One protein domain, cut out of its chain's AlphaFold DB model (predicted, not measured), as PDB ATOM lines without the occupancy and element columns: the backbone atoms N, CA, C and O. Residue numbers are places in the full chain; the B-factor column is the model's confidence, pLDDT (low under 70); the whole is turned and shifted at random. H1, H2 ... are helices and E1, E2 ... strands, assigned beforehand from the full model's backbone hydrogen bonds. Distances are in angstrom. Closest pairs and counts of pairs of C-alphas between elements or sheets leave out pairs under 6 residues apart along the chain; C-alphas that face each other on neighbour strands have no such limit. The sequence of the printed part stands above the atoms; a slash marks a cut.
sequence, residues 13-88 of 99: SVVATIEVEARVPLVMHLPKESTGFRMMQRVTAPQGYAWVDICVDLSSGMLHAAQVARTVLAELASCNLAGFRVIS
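This is residues 13 to 88 of the 99 residues of the protein "Prephenate dehydrogenase" of Dokdonella fugitiva (UniProt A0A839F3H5). A strongly twisted four-strand sheet has one helix, H1, along one face: two layers. The 76 printed residues include E1, 13 to 21, E2, 37 to 41, E3, 49 to 57, H1, 62 to 78, and E4, 84 to 87. The antiparallel sheet runs E2, E3, E1, E4. The mixed helix-and-strand whole is compact, radius of gyration of the C-alphas 12.0 A, spanning 35 by 24 by 19 A.

Within hydrogen-bond range are N 18 and O 52 of E1 and E3, 2.8 A, N 38 and O 55 of hairpin E2 and E3, 2.9 A, and every O i to N i+4 pair in H1. H1 is on the sheet, over E3 and E1, height 8.7 A. E3, H1 and E4 form a split strand-helix-strand unit, E1 between, with right-handed crossover.

C-alpha 13 is (10.842, 6.478, 1.067), C-alpha 87 (6.303, -0.719, -11.782); E3 spans 26.1 A.

The printed part has no cut, a long link E1 to E2, and pLDDT under 70 at 23 to 29 and 88.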
ATOM      1  N   SER A  13      11.400   6.088   2.355       85.69
ATOM      2  CA  SER A  13      10.842   6.478   1.067       85.69
ATOM      3  C   SER A  13      10.807   5.288   0.130       85.69
ATOM      4  O   SER A  13      11.763   4.515   0.055       85.69
ATOM      5  N   VAL A  14       9.700   5.149  -0.596       86.69
ATOM      6  CA  VAL A  14       9.577   4.153  -1.660       86.69
ATOM      7  C   VAL A  14      10.446   4.605  -2.827       86.69
ATOM      8  O   VAL A  14      10.227   5.680  -3.382       86.69
ATOM      9  N   VAL A  15      11.438   3.795  -3.193       84.56
ATOM     10  CA  VAL A  15      12.326   4.077  -4.336       84.56
ATOM     11  C   VAL A  15      11.935   3.286  -5.580       84.56
ATOM     12  O   VAL A  15      12.240   3.699  -6.695       84.56
ATOM     13  N   ALA A  16      11.251   2.160  -5.392       84.50
ATOM     14  CA  ALA A  16      10.692   1.339  -6.453       84.50
ATOM     15  C   ALA A  16       9.593   0.443  -5.879       84.50
ATOM     16  O   ALA A  16       9.675   0.018  -4.729       84.50
ATOM     17  N   THR A  17       8.615   0.101  -6.709       87.38
ATOM     18  CA  THR A  17       7.671  -0.981  -6.431       87.38
ATOM     19  C   THR A  17       7.942  -2.101  -7.420       87.38
ATOM     20  O   THR A  17       8.110  -1.855  -8.616       87.38
ATOM     21  N   ILE A  18       8.011  -3.332  -6.932       86.75
ATOM     22  CA  ILE A  18       8.134  -4.523  -7.766       86.75
ATOM     23  C   ILE A  18       6.816  -5.285  -7.781       86.75
ATOM     24  O   ILE A  18       6.127  -5.386  -6.768       86.75
ATOM     25  N   GLU A  19       6.485  -5.845  -8.934       87.19
ATOM     26  CA  GLU A  19       5.418  -6.820  -9.087       87.19
ATOM     27  C   GLU A  19       6.006  -8.208  -9.333       87.19
ATOM     28  O   GLU A  19       6.961  -8.384 -10.094       87.19
ATOM     29  N   VAL A  20       5.391  -9.184  -8.680       85.50
ATOM     30  CA  VAL A  20       5.775 -10.592  -8.626       85.50
ATOM     31  C   VAL A  20       4.509 -11.448  -8.611       85.50
ATOM     32  O   VAL A  20       3.458 -11.000  -8.152       85.50
ATOM     33  N   GLU A  21       4.573 -12.680  -9.109       81.88
ATOM     34  CA  GLU A  21       3.408 -13.574  -9.117       81.88
ATOM     35  C   GLU A  21       3.017 -14.016  -7.693       81.88
ATOM     36  O   GLU A  21       3.829 -14.565  -6.946       81.88
ATOM     37  N   ALA A  22       1.741 -13.852  -7.328       72.81
ATOM     38  CA  ALA A  22       1.209 -14.160  -5.992       72.81
ATOM     39  C   ALA A  22       1.193 -15.661  -5.649       72.81
ATOM     40  O   ALA A  22       0.915 -16.036  -4.512       72.81
ATOM     41  N   ARG A  23       1.468 -16.536  -6.626       65.12
ATOM     42  CA  ARG A  23       1.568 -17.992  -6.423       65.12
ATOM     43  C   ARG A  23       2.834 -18.389  -5.662       65.12
ATOM     44  O   ARG A  23       2.917 -19.513  -5.173       65.12
ATOM     45  N   VAL A  24       3.805 -17.483  -5.560       63.28
ATOM     46  CA  VAL A  24       5.053 -17.693  -4.831       63.28
ATOM     47  C   VAL A  24       4.886 -17.177  -3.395       63.28
ATOM     48  O   VAL A  24       4.461 -16.035  -3.215       63.28
ATOM     49  N   PRO A  25       5.223 -17.961  -2.351       65.31
ATOM     50  CA  PRO A  25       5.257 -17.463  -0.978       65.31
ATOM     51  C   PRO A  25       6.380 -16.427  -0.830       65.31
ATOM     52  O   PRO A  25       7.525 -16.743  -0.514       65.31
ATOM     53  N   LEU A  26       6.033 -15.167  -1.081       65.38
ATOM     54  CA  LEU A  26       6.961 -14.048  -1.250       65.38
ATOM     55  C   LEU A  26       7.947 -13.858  -0.113       65.38
ATOM     56  O   LEU A  26       9.127 -13.624  -0.346       65.38
ATOM     57  N   VAL A  27       7.476 -14.035   1.116       61.94
ATOM     58  CA  VAL A  27       8.278 -13.851   2.327       61.94
ATOM     59  C   VAL A  27       9.511 -14.772   2.357       61.94
ATOM     60  O   VAL A  27      10.494 -14.440   3.007       61.94
ATOM     61  N   MET A  28       9.500 -15.901   1.633       57.97
ATOM     62  CA  MET A  28      10.632 -16.839   1.586       57.97
ATOM     63  C   MET A  28      11.641 -16.566   0.462       57.97
ATOM     64  O   MET A  28      12.726 -17.143   0.480       57.97
ATOM     65  N   HIS A  29      11.307 -15.711  -0.506       67.12
ATOM     66  CA  HIS A  29      12.110 -15.510  -1.720       67.12
ATOM     67  C   HIS A  29      12.577 -14.070  -1.920       67.12
ATOM     68  O   HIS A  29      13.253 -13.786  -2.904       67.12
ATOM     69  N   LEU A  30      12.215 -13.154  -1.028       76.44
ATOM     70  CA  LEU A  30      12.649 -11.769  -1.113       76.44
ATOM     71  C   LEU A  30      14.008 -11.568  -0.420       76.44
ATOM     72  O   LEU A  30      14.311 -12.270   0.551       76.44
ATOM     73  N   PRO A  31      14.820 -10.605  -0.894       78.38
ATOM     74  CA  PRO A  31      16.014 -10.144  -0.201       78.38
ATOM     75  C   PRO A  31      15.769  -9.890   1.285       78.38
ATOM     76  O   PRO A  31      14.743  -9.333   1.684       78.38
ATOM     77  N   LYS A  32      16.736 -10.283   2.113       82.56
ATOM     78  CA  LYS A  32      16.638 -10.115   3.561       82.56
ATOM     79  C   LYS A  32      16.804  -8.641   3.924       82.56
ATOM     80  O   LYS A  32      17.845  -8.055   3.646       82.56
ATOM     81  N   GLU A  33      15.805  -8.082   4.599       84.88
ATOM     82  CA  GLU A  33      15.822  -6.693   5.065       84.88
ATOM     83  C   GLU A  33      17.053  -6.369   5.926       84.88
ATOM     84  O   GLU A  33      17.601  -7.226   6.630       84.88
ATOM     85  N   SER A  34      17.474  -5.105   5.894       80.38
ATOM     86  CA  SER A  34      18.633  -4.607   6.637       80.38
ATOM     87  C   SER A  34      18.375  -3.204   7.189       80.38
ATOM     88  O   SER A  34      17.345  -2.590   6.935       80.38
ATOM     89  N   THR A  35      19.324  -2.646   7.938       76.50
ATOM     90  CA  THR A  35      19.192  -1.289   8.493       76.50
ATOM     91  C   THR A  35      19.044  -0.194   7.432       76.50
ATOM     92  O   THR A  35      18.517   0.864   7.751       76.50
ATOM     93  N   GLY A  36      19.476  -0.434   6.187       78.00
ATOM     94  CA  GLY A  36      19.372   0.532   5.086       78.00
ATOM     95  C   GLY A  36      18.163   0.333   4.168       78.00
ATOM     96  O   GLY A  36      17.868   1.209   3.361       78.00
ATOM     97  N   PHE A  37      17.454  -0.797   4.260       86.25
ATOM     98  CA  PHE A  37      16.295  -1.052   3.406       86.25
ATOM     99  C   PHE A  37      15.316  -2.036   4.026       86.25
ATOM    100  O   PHE A  37      15.696  -2.981   4.717       86.25
ATOM    101  N   ARG A  38      14.050  -1.862   3.671       88.75
ATOM    102  CA  ARG A  38      12.974  -2.788   4.014       88.75
ATOM    103  C   ARG A  38      12.048  -2.995   2.828       88.75
ATOM    104  O   ARG A  38      12.014  -2.175   1.909       88.75
ATOM    105  N   MET A  39      11.282  -4.072   2.871       87.19
ATOM    106  CA  MET A  39      10.317  -4.430   1.847       87.19
ATOM    107  C   MET A  39       8.914  -4.414   2.433       87.19
ATOM    108  O   MET A  39       8.629  -5.039   3.447       87.19
ATOM    109  N   MET A  40       8.006  -3.689   1.790       87.44
ATOM    110  CA  MET A  40       6.631  -3.569   2.261       87.44
ATOM    111  C   MET A  40       5.674  -4.086   1.201       87.44
ATOM    112  O   MET A  40       5.519  -3.480   0.147       87.44
ATOM    113  N   GLN A  41       5.004  -5.202   1.479       86.19
ATOM    114  CA  GLN A  41       3.944  -5.683   0.601       86.19
ATOM    115  C   GLN A  41       2.753  -4.716   0.645       86.19
ATOM    116  O   GLN A  41       2.249  -4.385   1.721       86.19
ATOM    117  N   ARG A  42       2.285  -4.271  -0.524       84.88
ATOM    118  CA  ARG A  42       1.072  -3.458  -0.637       84.88
ATOM    119  C   ARG A  42      -0.170  -4.321  -0.456       84.88
ATOM    120  O   ARG A  42      -0.221  -5.470  -0.888       84.88
ATOM    121  N   VAL A  43      -1.201  -3.723   0.138       79.06
ATOM    122  CA  VAL A  43      -2.526  -4.348   0.294       79.06
ATOM    123  C   VAL A  43      -3.229  -4.491  -1.060       79.06
ATOM    124  O   VAL A  43      -3.989  -5.430  -1.277       79.06
ATOM    125  N   THR A  44      -2.962  -3.567  -1.980       78.88
ATOM    126  CA  THR A  44      -3.548  -3.533  -3.317       78.88
ATOM    127  C   THR A  44      -2.556  -4.069  -4.343       78.88
ATOM    128  O   THR A  44      -1.494  -3.479  -4.543       78.88
ATOM    129  N   ALA A  45      -2.924  -5.156  -5.016       79.75
ATOM    130  CA  ALA A  45      -2.249  -5.664  -6.202       79.75
ATOM    131  C   ALA A  45      -3.287  -6.318  -7.137       79.75
ATOM    132  O   ALA A  45      -4.317  -6.800  -6.650       79.75
ATOM    133  N   PRO A  46      -3.056  -6.340  -8.462       80.69
ATOM    134  CA  PRO A  46      -3.902  -7.075  -9.394       80.69
ATOM    135  C   PRO A  46      -3.999  -8.561  -9.026       80.69
ATOM    136  O   PRO A  46      -3.060  -9.149  -8.486       80.69
ATOM    137  N   GLN A  47      -5.131  -9.193  -9.344       81.25
ATOM    138  CA  GLN A  47      -5.333 -10.613  -9.058       81.25
ATOM    139  C   GLN A  47      -4.227 -11.466  -9.696       81.25
ATOM    140  O   GLN A  47      -3.911 -11.313 -10.873       81.25
ATOM    141  N   GLY A  48      -3.655 -12.386  -8.915       81.75
ATOM    142  CA  GLY A  48      -2.550 -13.242  -9.358       81.75
ATOM    143  C   GLY A  48      -1.163 -12.629  -9.165       81.75
ATOM    144  O   GLY A  48      -0.172 -13.332  -9.360       81.75
ATOM    145  N   TYR A  49      -1.082 -11.381  -8.698       85.19
ATOM    146  CA  TYR A  49       0.164 -10.672  -8.441       85.19
ATOM    147  C   TYR A  49       0.217 -10.113  -7.023       85.19
ATOM    148  O   TYR A  49      -0.796  -9.943  -6.348       85.19
ATOM    149  N   ALA A  50       1.428  -9.825  -6.570       86.00
ATOM    150  CA  ALA A  50       1.682  -9.060  -5.367       86.00
ATOM    151  C   ALA A  50       2.607  -7.901  -5.703       86.00
ATOM    152  O   ALA A  50       3.514  -8.032  -6.526       86.00
ATOM    153  N   TRP A  51       2.379  -6.772  -5.045       88.31
ATOM    154  CA  TRP A  51       3.235  -5.601  -5.147       88.31
ATOM    155  C   TRP A  51       4.031  -5.450  -3.865       88.31
ATOM    156  O   TRP A  51       3.474  -5.548  -2.770       88.31
ATOM    157  N   VAL A  52       5.329  -5.218  -4.004       87.44
ATOM    158  CA  VAL A  52       6.244  -5.022  -2.882       87.44
ATOM    159  C   VAL A  52       7.016  -3.733  -3.111       87.44
ATOM    160  O   VAL A  52       7.697  -3.570  -4.120       87.44
ATOM    161  N   ASP A  53       6.894  -2.806  -2.174       88.06
ATOM    162  CA  ASP A  53       7.642  -1.560  -2.164       88.06
ATOM    163  C   ASP A  53       9.034  -1.800  -1.585       88.06
ATOM    164  O   ASP A  53       9.183  -2.370  -0.503       88.06
ATOM    165  N   ILE A  54      10.051  -1.321  -2.293       87.12
ATOM    166  CA  ILE A  54      11.416  -1.199  -1.794       87.12
ATOM    167  C   ILE A  54      11.505   0.161  -1.108       87.12
ATOM    168  O   ILE A  54      11.453   1.210  -1.757       87.12
ATOM    169  N   CYS A  55      11.628   0.136   0.214       88.25
ATOM    170  CA  CYS A  55      11.712   1.321   1.053       88.25
ATOM    171  C   CYS A  55      13.154   1.519   1.516       88.25
ATOM    172  O   CYS A  55      13.748   0.609   2.096       88.25
ATOM    173  N   VAL A  56      13.695   2.718   1.312       86.50
ATOM    174  CA  VAL A  56      15.058   3.083   1.723       86.50
ATOM    175  C   VAL A  56      15.014   4.286   2.650       86.50
ATOM    176  O   VAL A  56      14.168   5.170   2.492       86.50
ATOM    177  N   ASP A  57      15.915   4.319   3.627       84.69
ATOM    178  CA  ASP A  57      16.114   5.505   4.452       84.69
ATOM    179  C   ASP A  57      16.922   6.556   3.673       84.69
ATOM    180  O   ASP A  57      18.104   6.375   3.369       84.69
ATOM    181  N   LEU A  58      16.276   7.678   3.345       81.19
ATOM    182  CA  LEU A  58      16.915   8.779   2.622       81.19
ATOM    183  C   LEU A  58      17.842   9.631   3.499       81.19
ATOM    184  O   LEU A  58      18.535  10.495   2.961       81.19
ATOM    185  N   SER A  59      17.907   9.393   4.816       82.81
ATOM    186  CA  SER A  59      18.844  10.082   5.720       82.81
ATOM    187  C   SER A  59      20.310   9.952   5.272       82.81
ATOM    188  O   SER A  59      21.125  10.838   5.526       82.81
ATOM    189  N   SER A  60      20.623   8.882   4.534       79.94
ATOM    190  CA  SER A  60      21.949   8.576   3.980       79.94
ATOM    191  C   SER A  60      22.179   9.129   2.559       79.94
ATOM    192  O   SER A  60      23.233   8.907   1.962       79.94
ATOM    193  N   GLY A  61      21.211   9.869   2.006       82.94
ATOM    194  CA  GLY A  61      21.301  10.557   0.717       82.94
ATOM    195  C   GLY A  61      20.905   9.727  -0.514       82.94
ATOM    196  O   GLY A  61      20.779   8.504  -0.483       82.94
ATOM    197  N   MET A  62      20.731  10.416  -1.648       81.69
ATOM    198  CA  MET A  62      20.221   9.820  -2.896       81.69
ATOM    199  C   MET A  62      21.167   8.790  -3.528       81.69
ATOM    200  O   MET A  62      20.706   7.831  -4.146       81.69
ATOM    201  N   LEU A  63      22.485   8.956  -3.362       84.19
ATOM    202  CA  LEU A  63      23.465   7.982  -3.854       84.19
ATOM    203  C   LEU A  63      23.310   6.636  -3.134       84.19
ATOM    204  O   LEU A  63      23.319   5.592  -3.783       84.19
ATOM    205  N   HIS A  64      23.121   6.671  -1.812       83.19
ATOM    206  CA  HIS A  64      22.858   5.479  -1.014       83.19
ATOM    207  C   HIS A  64      21.556   4.803  -1.457       83.19
ATOM    208  O   HIS A  64      21.545   3.603  -1.717       83.19
ATOM    209  N   ALA A  65      20.487   5.584  -1.650       83.31
ATOM    210  CA  ALA A  65      19.205   5.069  -2.120       83.31
ATOM    211  C   ALA A  65      19.308   4.335  -3.467       83.31
ATOM    212  O   ALA A  65      18.790   3.226  -3.614       83.31
ATOM    213  N   ALA A  66      20.035   4.909  -4.429       83.44
ATOM    214  CA  ALA A  66      20.267   4.285  -5.729       83.44
ATOM    215  C   ALA A  66      21.108   2.999  -5.627       83.44
ATOM    216  O   ALA A  66      20.814   2.012  -6.302       83.44
ATOM    217  N   GLN A  67      22.143   2.989  -4.777       85.38
ATOM    218  CA  GLN A  67      22.971   1.803  -4.538       85.38
ATOM    219  C   GLN A  67      22.158   0.665  -3.920       85.38
ATOM    220  O   GLN A  67      22.216  -0.458  -4.410       85.38
ATOM    221  N   VAL A  68      21.361   0.968  -2.897       84.06
ATOM    222  CA  VAL A  68      20.478   0.002  -2.240       84.06
ATOM    223  C   VAL A  68      19.460  -0.565  -3.226       84.06
ATOM    224  O   VAL A  68      19.350  -1.783  -3.341       84.06
ATOM    225  N   ALA A  69      18.773   0.289  -3.992       81.88
ATOM    226  CA  ALA A  69      17.815  -0.160  -5.002       81.88
ATOM    227  C   ALA A  69      18.471  -1.096  -6.030       81.88
ATOM    228  O   ALA A  69      17.928  -2.153  -6.346       81.88
ATOM    229  N   ARG A  70      19.672  -0.752  -6.511       82.75
ATOM    230  CA  ARG A  70      20.433  -1.593  -7.443       82.75
ATOM    231  C   ARG A  70      20.792  -2.950  -6.834       82.75
ATOM    232  O   ARG A  70      20.621  -3.961  -7.511       82.75
ATOM    233  N   THR A  71      21.288  -2.978  -5.598       84.06
ATOM    234  CA  THR A  71      21.643  -4.224  -4.902       84.06
ATOM    235  C   THR A  71      20.420  -5.113  -4.729       84.06
ATOM    236  O   THR A  71      20.452  -6.274  -5.123       84.06
ATOM    237  N   VAL A  72      19.314  -4.548  -4.245       81.88
ATOM    238  CA  VAL A  72      18.053  -5.272  -4.055       81.88
ATOM    239  C   VAL A  72      17.549  -5.875  -5.371       81.88
ATOM    240  O   VAL A  72      17.168  -7.042  -5.405       81.88
ATOM    241  N   LEU A  73      17.583  -5.120  -6.474       81.62
ATOM    242  CA  LEU A  73      17.170  -5.618  -7.792       81.62
ATOM    243  C   LEU A  73      18.095  -6.722  -8.330       81.62
ATOM    244  O   LEU A  73      17.618  -7.666  -8.959       81.62
ATOM    245  N   ALA A  74      19.404  -6.630  -8.079       83.12
ATOM    246  CA  ALA A  74      20.356  -7.672  -8.459       83.12
ATOM    247  C   ALA A  74      20.159  -8.963  -7.643       83.12
ATOM    248  O   ALA A  74      20.227 -10.064  -8.193       83.12
ATOM    249  N   GLU A  75      19.866  -8.836  -6.348       82.50
ATOM    250  CA  GLU A  75      19.533  -9.973  -5.490       82.50
ATOM    251  C   GLU A  75      18.215 -10.626  -5.914       82.50
ATOM    252  O   GLU A  75      18.165 -11.844  -6.038       82.50
ATOM    253  N   LEU A  76      17.186  -9.839  -6.251       77.94
ATOM    254  CA  LEU A  76      15.915 -10.351  -6.786       77.94
ATOM    255  C   LEU A  76      16.093 -11.166  -8.069       77.94
ATOM    256  O   LEU A  76      15.417 -12.174  -8.242       77.94
ATOM    257  N   ALA A  77      17.022 -10.769  -8.943       76.38
ATOM    258  CA  ALA A  77      17.374 -11.545 -10.136       76.38
ATOM    259  C   ALA A  77      18.052 -12.885  -9.813       76.38
ATOM    260  O   ALA A  77      18.043 -13.791 -10.641       76.38
ATOM    261  N   SER A  78      18.623 -13.012  -8.615       78.69
ATOM    262  CA  SER A  78      19.201 -14.258  -8.101       78.69
ATOM    263  C   SER A  78      18.198 -15.074  -7.277       78.69
ATOM    264  O   SER A  78      18.470 -16.226  -6.937       78.69
ATOM    265  N   CYS A  79      17.037 -14.502  -6.947       74.06
ATOM    266  CA  CYS A  79      15.962 -15.220  -6.283       74.06
ATOM    267  C   CYS A  79      15.244 -16.128  -7.288       74.06
ATOM    268  O   CYS A  79      15.061 -15.775  -8.450       74.06
ATOM    269  N   ASN A  80      14.791 -17.298  -6.831       74.00
ATOM    270  CA  ASN A  80      14.077 -18.284  -7.652       74.00
ATOM    271  C   ASN A  80      12.618 -17.861  -7.939       74.00
ATOM    272  O   ASN A  80      11.673 -18.597  -7.659       74.00
ATOM    273  N   LEU A  81      12.435 -16.633  -8.421       74.88
ATOM    274  CA  LEU A  81      11.161 -16.085  -8.863       74.88
ATOM    275  C   LEU A  81      10.950 -16.469 -10.332       74.88
ATOM    276  O   LEU A  81      11.881 -16.400 -11.129       74.88
ATOM    277  N   ALA A  82       9.719 -16.820 -10.713       73.19
ATOM    278  CA  ALA A  82       9.375 -17.063 -12.120       73.19
ATOM    279  C   ALA A  82       9.610 -15.817 -13.000       73.19
ATOM    280  O   ALA A  82       9.910 -15.922 -14.187       73.19
ATOM    281  N   GLY A  83       9.508 -14.635 -12.389       74.81
ATOM    282  CA  GLY A  83       9.838 -13.340 -12.964       74.81
ATOM    283  C   GLY A  83       9.456 -12.215 -12.004       74.81
ATOM    284  O   GLY A  83       8.679 -12.417 -11.068       74.81
ATOM    285  N   PHE A  84      10.006 -11.025 -12.234       82.19
ATOM    286  CA  PHE A  84       9.572  -9.800 -11.567       82.19
ATOM    287  C   PHE A  84       9.658  -8.619 -12.533       82.19
ATOM    288  O   PHE A  84      10.444  -8.632 -13.483       82.19
ATOM    289  N   ARG A  85       8.860  -7.580 -12.284       85.00
ATOM    290  CA  ARG A  85       8.940  -6.307 -13.012       85.00
ATOM    291  C   ARG A  85       8.907  -5.133 -12.049       85.00
ATOM    292  O   ARG A  85       8.214  -5.185 -11.041       85.00
ATOM    293  N   VAL A  86       9.640  -4.070 -12.365       83.25
ATOM    294  CA  VAL A  86       9.529  -2.793 -11.649       83.25
ATOM    295  C   VAL A  86       8.346  -2.027 -12.234       83.25
ATOM    296  O   VAL A  86       8.244  -1.901 -13.454       83.25
ATOM    297  N   ILE A  87       7.459  -1.525 -11.381       81.94
ATOM    298  CA  ILE A  87       6.303  -0.719 -11.782       81.94
ATOM    299  C   ILE A  87       6.496   0.730 -11.326       81.94
ATOM    300  O   ILE A  87       6.997   0.988 -10.230       81.94
ATOM    301  N   SER A  88       6.109   1.685 -12.174       68.19
ATOM    302  CA  SER A  88       6.115   3.114 -11.842       68.19
ATOM    303  C   SER A  88       4.707   3.690 -11.964       68.19
ATOM    304  O   SER A  88       4.123   3.645 -13.047       68.19
TER     305      SER A  88